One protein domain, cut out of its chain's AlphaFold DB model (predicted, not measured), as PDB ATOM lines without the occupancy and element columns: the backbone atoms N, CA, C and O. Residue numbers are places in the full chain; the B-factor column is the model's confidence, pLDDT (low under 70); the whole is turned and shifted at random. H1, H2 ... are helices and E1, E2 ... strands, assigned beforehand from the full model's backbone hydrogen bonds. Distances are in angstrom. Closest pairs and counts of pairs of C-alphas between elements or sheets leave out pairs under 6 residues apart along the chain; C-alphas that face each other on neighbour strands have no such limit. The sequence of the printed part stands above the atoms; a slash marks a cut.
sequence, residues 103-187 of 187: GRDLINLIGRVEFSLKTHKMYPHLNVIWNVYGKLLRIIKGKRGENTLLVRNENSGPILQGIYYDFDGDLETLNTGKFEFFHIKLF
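Overview. This is residues 103 to 187 of the 187 residues of an uncharacterized protein of Drosophila ananassae (UniProt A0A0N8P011). A small, strongly twisted sheet is folded over on itself at a sharp bend in its longest strand, E2: the later part of E2 with E3 and E4 makes one wall, the earlier part of E2 with E1 and E5 makes the other, and E5 crosses behind E4 like the side of a loosely formed barrel. H1 packs on the sheet beside the E3 and E4 wall, its first residue, Val 113, close to E2, E3 and E4. The printed part has 85 residues with one named helix and five named strands; along the chain E1 comes first, then H1, and after it E2, E3, E4 and E5; it is mostly strand, and the branched sheet is mixed, with E1 and E2 parallel and the neighbour pairs E2 and E3, E2 and E5, and E3 and E4 antiparallel. The whole is compact, with a radius of gyration of the C-alphas of 12.5 A, and flat, spanning 33 by 32 by 17 A.

Along the chain. E2, residues 128 to 141, is 22.5 A from first to last C-alpha and bends by 116 degrees at residue 135. E3 is residues 146 to 152, 19.5 A; E4 is residues 159 to 165, 18.7 A. E5, residues 179 to 185, spans 18.3 A and ends at C-alpha 185 (183.223, 155.128, 216.636). E1, residues 107 to 112, spans 16.1 A from C-alpha 107 (173.522, 151.410, 212.779). H1, residues 113 to 122, spans 14.4 A.

Arrangement. E2 has E1 and E3 on one side and E5 on the other side. E1 is parallel to E2, with N 131 and O 109 2.8 A apart. E5 is antiparallel to E2, with N 132 and O 182 2.8 A apart. E2 and E3 form a hairpin, with N 135 and O 152 2.7 A apart. E3 and E4 form another, with N 149 and O 162 2.9 A apart. E2, E3 and E4 are a meander, each strand the antiparallel neighbour of the one before; with E5 they form a Greek key, its first strand the antiparallel neighbour of its fourth. The closest C-alphas of E4 and E5, Tyr 164 and Ile 184, are 5.0 A apart. E1, H1 and E2 form a strand-helix-strand unit, two parallel strands with a helix between, its crossover right-handed. H1 is on the sheet at a height of 7.7 A, and its closest C-alpha pair with E4, Val 113 and Leu 160, is 6.0 A apart. In H1 every O i to N i+4 pair is within hydrogen-bond range. E1 is apart from E3 and E4.

Size, cuts and confidence. The farthest C-alphas, Arg 104 and Ser 156, are 36.1 A apart. The printed part has no cut. The link from E4 to E5, residues 166 to 178, is long. Mean pLDDT of the printed part is 85.0; residues 103 to 105 and 187 are under 70.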
ATOM      1  N   GLY A 103     173.090 148.261 223.379       54.22
ATOM      2  CA  GLY A 103     174.080 147.296 222.898       54.22
ATOM      3  C   GLY A 103     173.751 146.497 221.635       54.22
ATOM      4  O   GLY A 103     174.647 145.802 221.172       54.22
ATOM      5  N   ARG A 104     172.545 146.568 221.044       54.03
ATOM      6  CA  ARG A 104     172.221 145.753 219.840       54.03
ATOM      7  C   ARG A 104     171.729 146.503 218.604       54.03
ATOM      8  O   ARG A 104     171.582 145.865 217.570       54.03
ATOM      9  N   ASP A 105     171.526 147.813 218.686       68.19
ATOM     10  CA  ASP A 105     171.061 148.620 217.550       68.19
ATOM     11  C   ASP A 105     172.155 149.608 217.115       68.19
ATOM     12  O   ASP A 105     172.015 150.824 217.218       68.19
ATOM     13  N   LEU A 106     173.327 149.067 216.757       75.50
ATOM     14  CA  LEU A 106     174.397 149.856 216.146       75.50
ATOM     15  C   LEU A 106     174.113 149.960 214.652       75.50
ATOM     16  O   LEU A 106     174.234 148.979 213.917       75.50
ATOM     17  N   ILE A 107     173.744 151.153 214.199       84.75
ATOM     18  CA  ILE A 107     173.522 151.410 212.779       84.75
ATOM     19  C   ILE A 107     174.887 151.597 212.121       84.75
ATOM     20  O   ILE A 107     175.712 152.385 212.579       84.75
ATOM     21  N   ASN A 108     175.142 150.867 211.040       87.12
ATOM     22  CA  ASN A 108     176.372 151.010 210.275       87.12
ATOM     23  C   ASN A 108     176.178 152.075 209.187       87.12
ATOM     24  O   ASN A 108     175.403 151.857 208.252       87.12
ATOM     25  N   LEU A 109     176.851 153.222 209.301       89.25
ATOM     26  CA  LEU A 109     176.746 154.318 208.332       89.25
ATOM     27  C   LEU A 109     178.067 154.514 207.595       89.25
ATOM     28  O   LEU A 109     179.133 154.549 208.197       89.25
ATOM     29  N   ILE A 110     177.986 154.675 206.276       91.44
ATOM     30  CA  ILE A 110     179.145 154.869 205.404       91.44
ATOM     31  C   ILE A 110     179.112 156.290 204.852       91.44
ATOM     32  O   ILE A 110     178.073 156.748 204.374       91.44
ATOM     33  N   GLY A 111     180.247 156.984 204.859       89.94
ATOM     34  CA  GLY A 111     180.343 158.277 204.192       89.94
ATOM     35  C   GLY A 111     181.699 158.954 204.315       89.94
ATOM     36  O   GLY A 111     182.666 158.408 204.837       89.94
ATOM     37  N   ARG A 112     181.773 160.185 203.807       90.94
ATOM     38  CA  ARG A 112     182.945 161.054 203.984       90.94
ATOM     39  C   ARG A 112     182.931 161.713 205.368       90.94
ATOM     40  O   ARG A 112     181.914 161.717 206.069       90.94
ATOM     41  N   VAL A 113     184.047 162.343 205.730       90.56
ATOM     42  CA  VAL A 113     184.209 163.092 206.990       90.56
ATOM     43  C   VAL A 113     183.084 164.109 207.227       90.56
ATOM     44  O   VAL A 113     182.481 164.123 208.297       90.56
ATOM     45  N   GLU A 114     182.737 164.919 206.224       91.06
ATOM     46  CA  GLU A 114     181.676 165.931 206.354       91.06
ATOM     47  C   GLU A 114     180.299 165.324 206.624       91.06
ATOM     48  O   GLU A 114     179.555 165.836 207.459       91.06
ATOM     49  N   PHE A 115     179.970 164.222 205.945       90.88
ATOM     50  CA  PHE A 115     178.708 163.518 206.149       90.88
ATOM     51  C   PHE A 115     178.608 162.976 207.576       90.88
ATOM     52  O   PHE A 115     177.588 163.171 208.238       90.88
ATOM     53  N   SER A 116     179.690 162.369 208.061       90.62
ATOM     54  CA  SER A 116     179.765 161.791 209.406       90.62
ATOM     55  C   SER A 116     179.563 162.869 210.475       90.62
ATOM     56  O   SER A 116     178.691 162.750 211.333       90.62
ATOM     57  N   LEU A 117     180.274 163.996 210.352       90.62
ATOM     58  CA  LEU A 117     180.142 165.137 211.264       90.62
ATOM     59  C   LEU A 117     178.748 165.770 211.219       90.62
ATOM     60  O   LEU A 117     178.176 166.095 212.258       90.62
ATOM     61  N   LYS A 118     178.199 165.981 210.020       92.00
ATOM     62  CA  LYS A 118     176.897 166.631 209.844       92.00
ATOM     63  C   LYS A 118     175.768 165.770 210.411       92.00
ATOM     64  O   LYS A 118     174.864 166.295 211.055       92.00
ATOM     65  N   THR A 119     175.845 164.460 210.205       90.56
ATOM     66  CA  THR A 119     174.837 163.513 210.686       90.56
ATOM     67  C   THR A 119     174.925 163.330 212.196       90.56
ATOM     68  O   THR A 119     173.892 163.379 212.853       90.56
ATOM     69  N   HIS A 120     176.133 163.234 212.763       88.38
ATOM     70  CA  HIS A 120     176.321 163.190 214.217       88.38
ATOM     71  C   HIS A 120     175.758 164.439 214.909       88.38
ATOM     72  O   HIS A 120     175.103 164.344 215.940       88.38
ATOM     73  N   LYS A 121     175.939 165.621 214.303       89.94
ATOM     74  CA  LYS A 121     175.352 166.873 214.807       89.94
ATOM     75  C   LYS A 121     173.825 166.898 214.729       89.94
ATOM     76  O   LYS A 121     173.193 167.432 215.629       89.94
ATOM     77  N   MET A 122     173.240 166.376 213.650       91.81
ATOM     78  CA  MET A 122     171.780 166.336 213.499       91.81
ATOM     79  C   MET A 122     171.124 165.289 214.397       91.81
ATOM     80  O   MET A 122     170.006 165.499 214.860       91.81
ATOM     81  N   TYR A 123     171.808 164.174 214.644       88.88
ATOM     82  CA  TYR A 123     171.258 163.032 215.360       88.88
ATOM     83  C   TYR A 123     172.267 162.487 216.387       88.88
ATOM     84  O   TYR A 123     172.788 161.384 216.217       88.88
ATOM     85  N   PRO A 124     172.531 163.232 217.475       85.69
ATOM     86  CA  PRO A 124     173.549 162.868 218.467       85.69
ATOM     87  C   PRO A 124     173.201 161.601 219.258       85.69
ATOM     88  O   PRO A 124     174.068 160.973 219.849       85.69
ATOM     89  N   HIS A 125     171.928 161.207 219.274       83.00
ATOM     90  CA  HIS A 125     171.462 160.014 219.982       83.00
ATOM     91  C   HIS A 125     171.591 158.726 219.159       83.00
ATOM     92  O   HIS A 125     171.225 157.656 219.644       83.00
ATOM     93  N   LEU A 126     172.063 158.807 217.910       84.56
ATOM     94  CA  LEU A 126     172.261 157.620 217.089       84.56
ATOM     95  C   LEU A 126     173.482 156.840 217.564       84.56
ATOM     96  O   LEU A 126     174.613 157.318 217.516       84.56
ATOM     97  N   ASN A 127     173.251 155.590 217.945       84.88
ATOM     98  CA  ASN A 127     174.322 154.650 218.218       84.88
ATOM     99  C   ASN A 127     174.841 154.096 216.882       84.88
ATOM    100  O   ASN A 127     174.254 153.179 216.311       84.88
ATOM    101  N   VAL A 128     175.900 154.701 216.340       85.31
ATOM    102  CA  VAL A 128     176.392 154.415 214.981       85.31
ATOM    103  C   VAL A 128     177.850 153.974 214.992       85.31
ATOM    104  O   VAL A 128     178.680 154.536 215.710       85.31
ATOM    105  N   ILE A 129     178.166 153.005 214.133       88.44
ATOM    106  CA  ILE A 129     179.535 152.733 213.683       88.44
ATOM    107  C   ILE A 129     179.720 153.431 212.340       88.44
ATOM    108  O   ILE A 129     178.924 153.237 211.418       88.44
ATOM    109  N   TRP A 130     180.746 154.274 212.251       91.19
ATOM    110  CA  TRP A 130     181.027 155.066 211.065       91.19
ATOM    111  C   TRP A 130     182.102 154.410 210.225       91.19
ATOM    112  O   TRP A 130     183.216 154.185 210.689       91.19
ATOM    113  N   ASN A 131     181.796 154.200 208.955       90.81
ATOM    114  CA  ASN A 131     182.771 153.767 207.977       90.81
ATOM    115  C   ASN A 131     183.148 154.978 207.140       90.81
ATOM    116  O   ASN A 131     182.412 155.411 206.244       90.81
ATOM    117  N   VAL A 132     184.265 155.580 207.517       91.12
ATOM    118  CA  VAL A 132     184.672 156.890 207.046       91.12
ATOM    119  C   VAL A 132     185.700 156.722 205.948       91.12
ATOM    120  O   VAL A 132     186.772 156.165 206.168       91.12
ATOM    121  N   TYR A 133     185.387 157.263 204.777       90.44
ATOM    122  CA  TYR A 133     186.375 157.452 203.726       90.44
ATOM    123  C   TYR A 133     187.041 158.817 203.889       90.44
ATOM    124  O   TYR A 133     186.365 159.857 203.875       90.44
ATOM    125  N   GLY A 134     188.362 158.825 204.036       90.50
ATOM    126  CA  GLY A 134     189.108 160.066 204.166       90.50
ATOM    127  C   GLY A 134     190.617 159.879 204.194       90.50
ATOM    128  O   GLY A 134     191.143 158.771 204.175       90.50
ATOM    129  N   LYS A 135     191.313 161.010 204.234       92.00
ATOM    130  CA  LYS A 135     192.755 161.100 204.394       92.00
ATOM    131  C   LYS A 135     193.115 160.952 205.858       92.00
ATOM    132  O   LYS A 135     192.699 161.780 206.674       92.00
ATOM    133  N   LEU A 136     193.940 159.970 206.181       91.06
ATOM    134  CA  LEU A 136     194.512 159.851 207.515       91.06
ATOM    135  C   LEU A 136     195.556 160.947 207.728       91.06
ATOM    136  O   LEU A 136     196.520 161.047 206.975       91.06
ATOM    137  N   LEU A 137     195.369 161.788 208.739       90.38
ATOM    138  CA  LEU A 137     196.307 162.860 209.080       90.38
ATOM    139  C   LEU A 137     197.250 162.482 210.204       90.38
ATOM    140  O   LEU A 137     198.388 162.942 210.230       90.38
ATOM    141  N   ARG A 138     196.755 161.721 211.175       90.56
ATOM    142  CA  ARG A 138     197.539 161.317 212.331       90.56
ATOM    143  C   ARG A 138     196.872 160.146 213.022       90.56
ATOM    144  O   ARG A 138     195.652 160.118 213.169       90.56
ATOM    145  N   ILE A 139     197.712 159.252 213.513       91.12
ATOM    146  CA  ILE A 139     197.351 158.229 214.481       91.12
ATOM    147  C   ILE A 139     197.906 158.670 215.832       91.12
ATOM    148  O   ILE A 139     199.092 158.989 215.949       91.12
ATOM    149  N   ILE A 140     197.062 158.687 216.856       90.75
ATOM    150  CA  ILE A 140     197.489 158.851 218.244       90.75
ATOM    151  C   ILE A 140     197.253 157.507 218.928       90.75
ATOM    152  O   ILE A 140     196.103 157.112 219.140       90.75
ATOM    153  N   LYS A 141     198.345 156.796 219.235       89.19
ATOM    154  CA  LYS A 141     198.274 155.510 219.932       89.19
ATOM    155  C   LYS A 141     197.779 155.729 221.363       89.19
ATOM    156  O   LYS A 141     198.352 156.540 222.093       89.19
ATOM    157  N   GLY A 142     196.707 155.044 221.745       84.44
ATOM    158  CA  GLY A 142     196.176 155.060 223.106       84.44
ATOM    159  C   GLY A 142     196.597 153.821 223.894       84.44
ATOM    160  O   GLY A 142     197.579 153.149 223.577       84.44
ATOM    161  N   LYS A 143     195.870 153.533 224.976       81.88
ATOM    162  CA  LYS A 143     196.118 152.363 225.832       81.88
ATOM    163  C   LYS A 143     195.174 151.227 225.423       81.88
ATOM    164  O   LYS A 143     194.048 151.484 225.028       81.88
ATOM    165  N   ARG A 144     195.611 149.969 225.583       79.81
ATOM    166  CA  ARG A 144     194.776 148.757 225.394       79.81
ATOM    167  C   ARG A 144     194.151 148.596 223.988       79.81
ATOM    168  O   ARG A 144     193.027 148.123 223.882       79.81
ATOM    169  N   GLY A 145     194.867 148.975 222.927       79.06
ATOM    170  CA  GLY A 145     194.396 148.816 221.537       79.06
ATOM    171  C   GLY A 145     193.430 149.908 221.059       79.06
ATOM    172  O   GLY A 145     193.018 149.905 219.902       79.06
ATOM    173  N   GLU A 146     193.095 150.874 221.919       87.56
ATOM    174  CA  GLU A 146     192.329 152.056 221.527       87.56
ATOM    175  C   GLU A 146     193.258 153.072 220.870       87.56
ATOM    176  O   GLU A 146     194.202 153.560 221.492       87.56
ATOM    177  N   ASN A 147     192.984 153.424 219.622       89.31
ATOM    178  CA  ASN A 147     193.746 154.406 218.870       89.31
ATOM    179  C   ASN A 147     192.821 155.537 218.431       89.31
ATOM    180  O   ASN A 147     191.687 155.318 218.015       89.31
ATOM    181  N   THR A 148     193.297 156.774 218.518       91.19
ATOM    182  CA  THR A 148     192.553 157.923 217.994       91.19
ATOM    183  C   THR A 148     193.039 158.229 216.588       91.19
ATOM    184  O   THR A 148     194.227 158.500 216.380       91.19
ATOM    185  N   LEU A 149     192.118 158.215 215.628       92.00
ATOM    186  CA  LEU A 149     192.389 158.572 214.241       92.00
ATOM    187  C   LEU A 149     191.930 160.001 213.976       92.00
ATOM    188  O   LEU A 149     190.797 160.370 214.295       92.00
ATOM    189  N   LEU A 150     192.811 160.796 213.368       92.50
ATOM    190  CA  LEU A 150     192.467 162.098 212.803       92.50
ATOM    191  C   LEU A 150     192.312 161.944 211.294       92.50
ATOM    192  O   LEU A 150     193.295 161.705 210.593       92.50
ATOM    193  N   VAL A 151     191.087 162.089 210.793       91.75
ATOM    194  CA  VAL A 151     190.736 161.871 209.385       91.75
ATOM    195  C   VAL A 151     190.169 163.153 208.779       91.75
ATOM    196  O   VAL A 151     189.364 163.845 209.398       91.75
ATOM    197  N   ARG A 152     190.571 163.489 207.554       92.06
ATOM    198  CA  ARG A 152     190.111 164.683 206.823       92.06
ATOM    199  C   ARG A 152     189.611 164.321 205.429       92.06
ATOM    200  O   ARG A 152     190.012 163.317 204.861       92.06
ATOM    201  N   ASN A 153     188.744 165.145 204.856       89.50
ATOM    202  CA  ASN A 153     188.412 165.070 203.432       89.50
ATOM    203  C   ASN A 153     189.608 165.497 202.535       89.50
ATOM    204  O   ASN A 153     190.592 166.034 203.043       89.50
ATOM    205  N   GLU A 154     189.527 165.272 201.214       80.50
ATOM    206  CA  GLU A 154     190.543 165.691 200.209       80.50
ATOM    207  C   GLU A 154     190.862 167.178 200.284       80.50
ATOM    208  O   GLU A 154     192.022 167.588 200.236       80.50
ATOM    209  N   ASN A 155     189.817 167.972 200.469       71.88
ATOM    210  CA  ASN A 155     189.915 169.414 200.519       71.88
ATOM    211  C   ASN A 155     190.266 169.902 201.922       71.88
ATOM    212  O   ASN A 155     190.135 169.200 202.929       71.88
ATOM    213  N   SER A 156     190.657 171.172 201.984       72.06
ATOM    214  CA  SER A 156     190.758 171.915 203.228       72.06
ATOM    215  C   SER A 156     189.397 171.937 203.960       72.06
ATOM    216  O   SER A 156     188.598 172.844 203.763       72.06
ATOM    217  N   GLY A 157     189.116 170.921 204.779       80.62
ATOM    218  CA  GLY A 157     187.855 170.744 205.508       80.62
ATOM    219  C   GLY A 157     188.045 170.382 206.987       80.62
ATOM    220  O   GLY A 157     189.189 170.352 207.457       80.62
ATOM    221  N   PRO A 158     186.949 170.123 207.720       88.69
ATOM    222  CA  PRO A 158     187.002 169.751 209.130       88.69
ATOM    223  C   PRO A 158     187.712 168.407 209.331       88.69
ATOM    224  O   PRO A 158     187.735 167.557 208.439       88.69
ATOM    225  N   ILE A 159     188.291 168.229 210.518       91.31
ATOM    226  CA  ILE A 159     188.951 166.988 210.922       91.31
ATOM    227  C   ILE A 159     187.963 166.183 211.762       91.31
ATOM    228  O   ILE A 159     187.414 166.689 212.740       91.31
ATOM    229  N   LEU A 160     187.739 164.935 211.367       91.81
ATOM    230  CA  LEU A 160     187.065 163.947 212.184       91.81
ATOM    231  C   LEU A 160     188.084 163.333 213.134       91.81
ATOM    232  O   LEU A 160     189.068 162.743 212.695       91.81
ATOM    233  N   GLN A 161     187.818 163.461 214.424       92.38
ATOM    234  CA  GLN A 161     188.495 162.691 215.446       92.38
ATOM    235  C   GLN A 161     187.559 161.567 215.867       92.38
ATOM    236  O   GLN A 161     186.418 161.830 216.244       92.38
ATOM    237  N   GLY A 162     188.031 160.330 215.822       89.38
ATOM    238  CA  GLY A 162     187.264 159.230 216.384       89.38
ATOM    239  C   GLY A 162     188.135 158.074 216.834       89.38
ATOM    240  O   GLY A 162     189.340 158.036 216.568       89.38
ATOM    241  N   ILE A 163     187.505 157.163 217.570       89.31
ATOM    242  CA  ILE A 163     188.184 156.036 218.199       89.31
ATOM    243  C   ILE A 163     188.116 154.835 217.266       89.31
ATOM    244  O   ILE A 163     187.043 154.440 216.804       89.31
ATOM    245  N   TYR A 164     189.287 154.273 217.007       88.44
ATOM    246  CA  TYR A 164     189.493 153.035 216.287       88.44
ATOM    247  C   TYR A 164     190.045 151.994 217.256       88.44
ATOM    248  O   TYR A 164     190.986 152.270 218.001       88.44
ATOM    249  N   TYR A 165     189.464 150.802 217.235       86.50
ATOM    250  CA  TYR A 165     189.943 149.676 218.021       86.50
ATOM    251  C   TYR A 165     190.787 148.782 217.127       86.50
ATOM    252  O   TYR A 165     190.276 148.184 216.184       86.50
ATOM    253  N   ASP A 166     192.079 148.725 217.421       83.56
ATOM    254  CA  ASP A 166     193.025 147.892 216.698       83.56
ATOM    255  C   ASP A 166     193.206 146.567 217.437       83.56
ATOM    256  O   ASP A 166     193.964 146.478 218.405       83.56
ATOM    257  N   PHE A 167     192.436 145.561 217.023       79.50
ATOM    258  CA  PHE A 167     192.516 144.212 217.585       79.50
ATOM    259  C   PHE A 167     193.595 143.365 216.905       79.50
ATOM    260  O   PHE A 167     194.212 142.533 217.568       79.50
ATOM    261  N   ASP A 168     193.835 143.611 215.616       79.88
ATOM    262  CA  ASP A 168     194.683 142.772 214.764       79.88
ATOM    263  C   ASP A 168     196.074 143.381 214.505       79.88
ATOM    264  O   ASP A 168     196.955 142.712 213.966       79.88
ATOM    265  N   GLY A 169     196.321 144.623 214.939       76.88
ATOM    266  CA  GLY A 169     197.597 145.312 214.721       76.88
ATOM    267  C   GLY A 169     197.727 145.923 213.323       76.88
ATOM    268  O   GLY A 169     198.817 146.342 212.925       76.88
ATOM    269  N   ASP A 170     196.629 146.005 212.570       79.06
ATOM    270  CA  ASP A 170     196.602 146.500 211.191       79.06
ATOM    271  C   ASP A 170     197.055 147.961 211.098       79.06
ATOM    272  O   ASP A 170     197.544 148.415 210.056       79.06
ATOM    273  N   LEU A 171     196.941 148.706 212.201       78.56
ATOM    274  CA  LEU A 171     197.243 150.127 212.230       78.56
ATOM    275  C   LEU A 171     198.715 150.451 211.965       78.56
ATOM    276  O   LEU A 171     199.026 151.568 211.552       78.56
ATOM    277  N   GLU A 172     199.621 149.497 212.189       73.75
ATOM    278  CA  GLU A 172     201.056 149.673 211.939       73.75
ATOM    279  C   GLU A 172     201.395 149.707 210.446       73.75
ATOM    280  O   GLU A 172     202.425 150.252 210.052       73.75
ATOM    281  N   THR A 173     200.505 149.175 209.607       78.50
ATOM    282  CA  THR A 173     200.671 149.159 208.148       78.50
ATOM    283  C   THR A 173     200.118 150.417 207.468       78.50
ATOM    284  O   THR A 173     200.475 150.719 206.321       78.50
ATOM    285  N   LEU A 174     199.277 151.181 208.174       79.75
ATOM    286  CA  LEU A 174     198.616 152.368 207.639       79.75
ATOM    287  C   LEU A 174     199.602 153.530 207.539       79.75
ATOM    288  O   LEU A 174     200.291 153.900 208.492       79.75
ATOM    289  N   ASN A 175     199.646 154.152 206.365       77.81
ATOM    290  CA  ASN A 175     200.520 155.293 206.130       77.81
ATOM    291  C   ASN A 175     199.746 156.598 206.273       77.81
ATOM    292  O   ASN A 175     198.722 156.825 205.626       77.81
ATOM    293  N   THR A 176     200.302 157.515 207.060       83.75
ATOM    294  CA  THR A 176     199.741 158.860 207.183       83.75
ATOM    295  C   THR A 176     199.777 159.573 205.827       83.75
ATOM    296  O   THR A 176     200.752 159.493 205.083       83.75
ATOM    297  N   GLY A 177     198.704 160.284 205.496       77.88
ATOM    298  CA  GLY A 177     198.555 161.042 204.259       77.88
ATOM    299  C   GLY A 177     197.901 160.278 203.107       77.88
ATOM    300  O   GLY A 177     197.694 160.884 202.055       77.88
ATOM    301  N   LYS A 178     197.537 159.004 203.284       82.69
ATOM    302  CA  LYS A 178     196.795 158.229 202.279       82.69
ATOM    303  C   LYS A 178     195.286 158.282 202.506       82.69
ATOM    304  O   LYS A 178     194.816 158.562 203.610       82.69
ATOM    305  N   PHE A 179     194.554 158.060 201.416       82.50
ATOM    306  CA  PHE A 179     193.109 157.871 201.429       82.50
ATOM    307  C   PHE A 179     192.785 156.423 201.705       82.50
ATOM    308  O   PHE A 179     193.151 155.546 200.926       82.50
ATOM    309  N   GLU A 180     192.082 156.205 202.800       84.12
ATOM    310  CA  GLU A 180     191.761 154.884 203.299       84.12
ATOM    311  C   GLU A 180     190.352 154.897 203.893       84.12
ATOM    312  O   GLU A 180     189.704 155.941 204.062       84.12
ATOM    313  N   PHE A 181     189.850 153.693 204.132       86.25
ATOM    314  CA  PHE A 181     188.528 153.454 204.672       86.25
ATOM    315  C   PHE A 181     188.668 153.000 206.121       86.25
ATOM    316  O   PHE A 181     189.368 152.029 206.395       86.25
ATOM    317  N   PHE A 182     188.020 153.707 207.044       85.44
ATOM    318  CA  PHE A 182     188.202 153.502 208.478       85.44
ATOM    319  C   PHE A 182     186.890 153.158 209.166       85.44
ATOM    320  O   PHE A 182     185.899 153.860 208.985       85.44
ATOM    321  N   HIS A 183     186.910 152.137 210.019       86.31
ATOM    322  CA  HIS A 183     185.805 151.791 210.911       86.31
ATOM    323  C   HIS A 183     185.987 152.491 212.261       86.31
ATOM    324  O   HIS A 183     186.804 152.077 213.079       86.31
ATOM    325  N   ILE A 184     185.260 153.583 212.487       85.94
ATOM    326  CA  ILE A 184     185.474 154.495 213.614       85.94
ATOM    327  C   ILE A 184     184.185 154.649 214.421       85.94
ATOM    328  O   ILE A 184     183.088 154.759 213.869       85.94
ATOM    329  N   LYS A 185     184.313 154.721 215.746       83.38
ATOM    330  CA  LYS A 185     183.223 155.128 216.636       83.38
ATOM    331  C   LYS A 185     183.387 156.592 217.055       83.38
ATOM    332  O   LYS A 185     184.480 157.018 217.433       83.38
ATOM    333  N   LEU A 186     182.293 157.349 216.972       77.62
ATOM    334  CA  LEU A 186     182.197 158.727 217.465       77.62
ATOM    335  C   LEU A 186     181.484 158.732 218.825       77.62
ATOM    336  O   LEU A 186     180.659 157.851 219.076       77.62
ATOM    337  N   PHE A 187     181.843 159.688 219.684       62.53
ATOM    338  CA  PHE A 187     181.227 159.939 220.991       62.53
ATOM    339  C   PHE A 187     180.480 161.271 220.981       62.53
ATOM    340  O   PHE A 187     180.940 162.195 220.264       62.53
TER     341      PHE A 187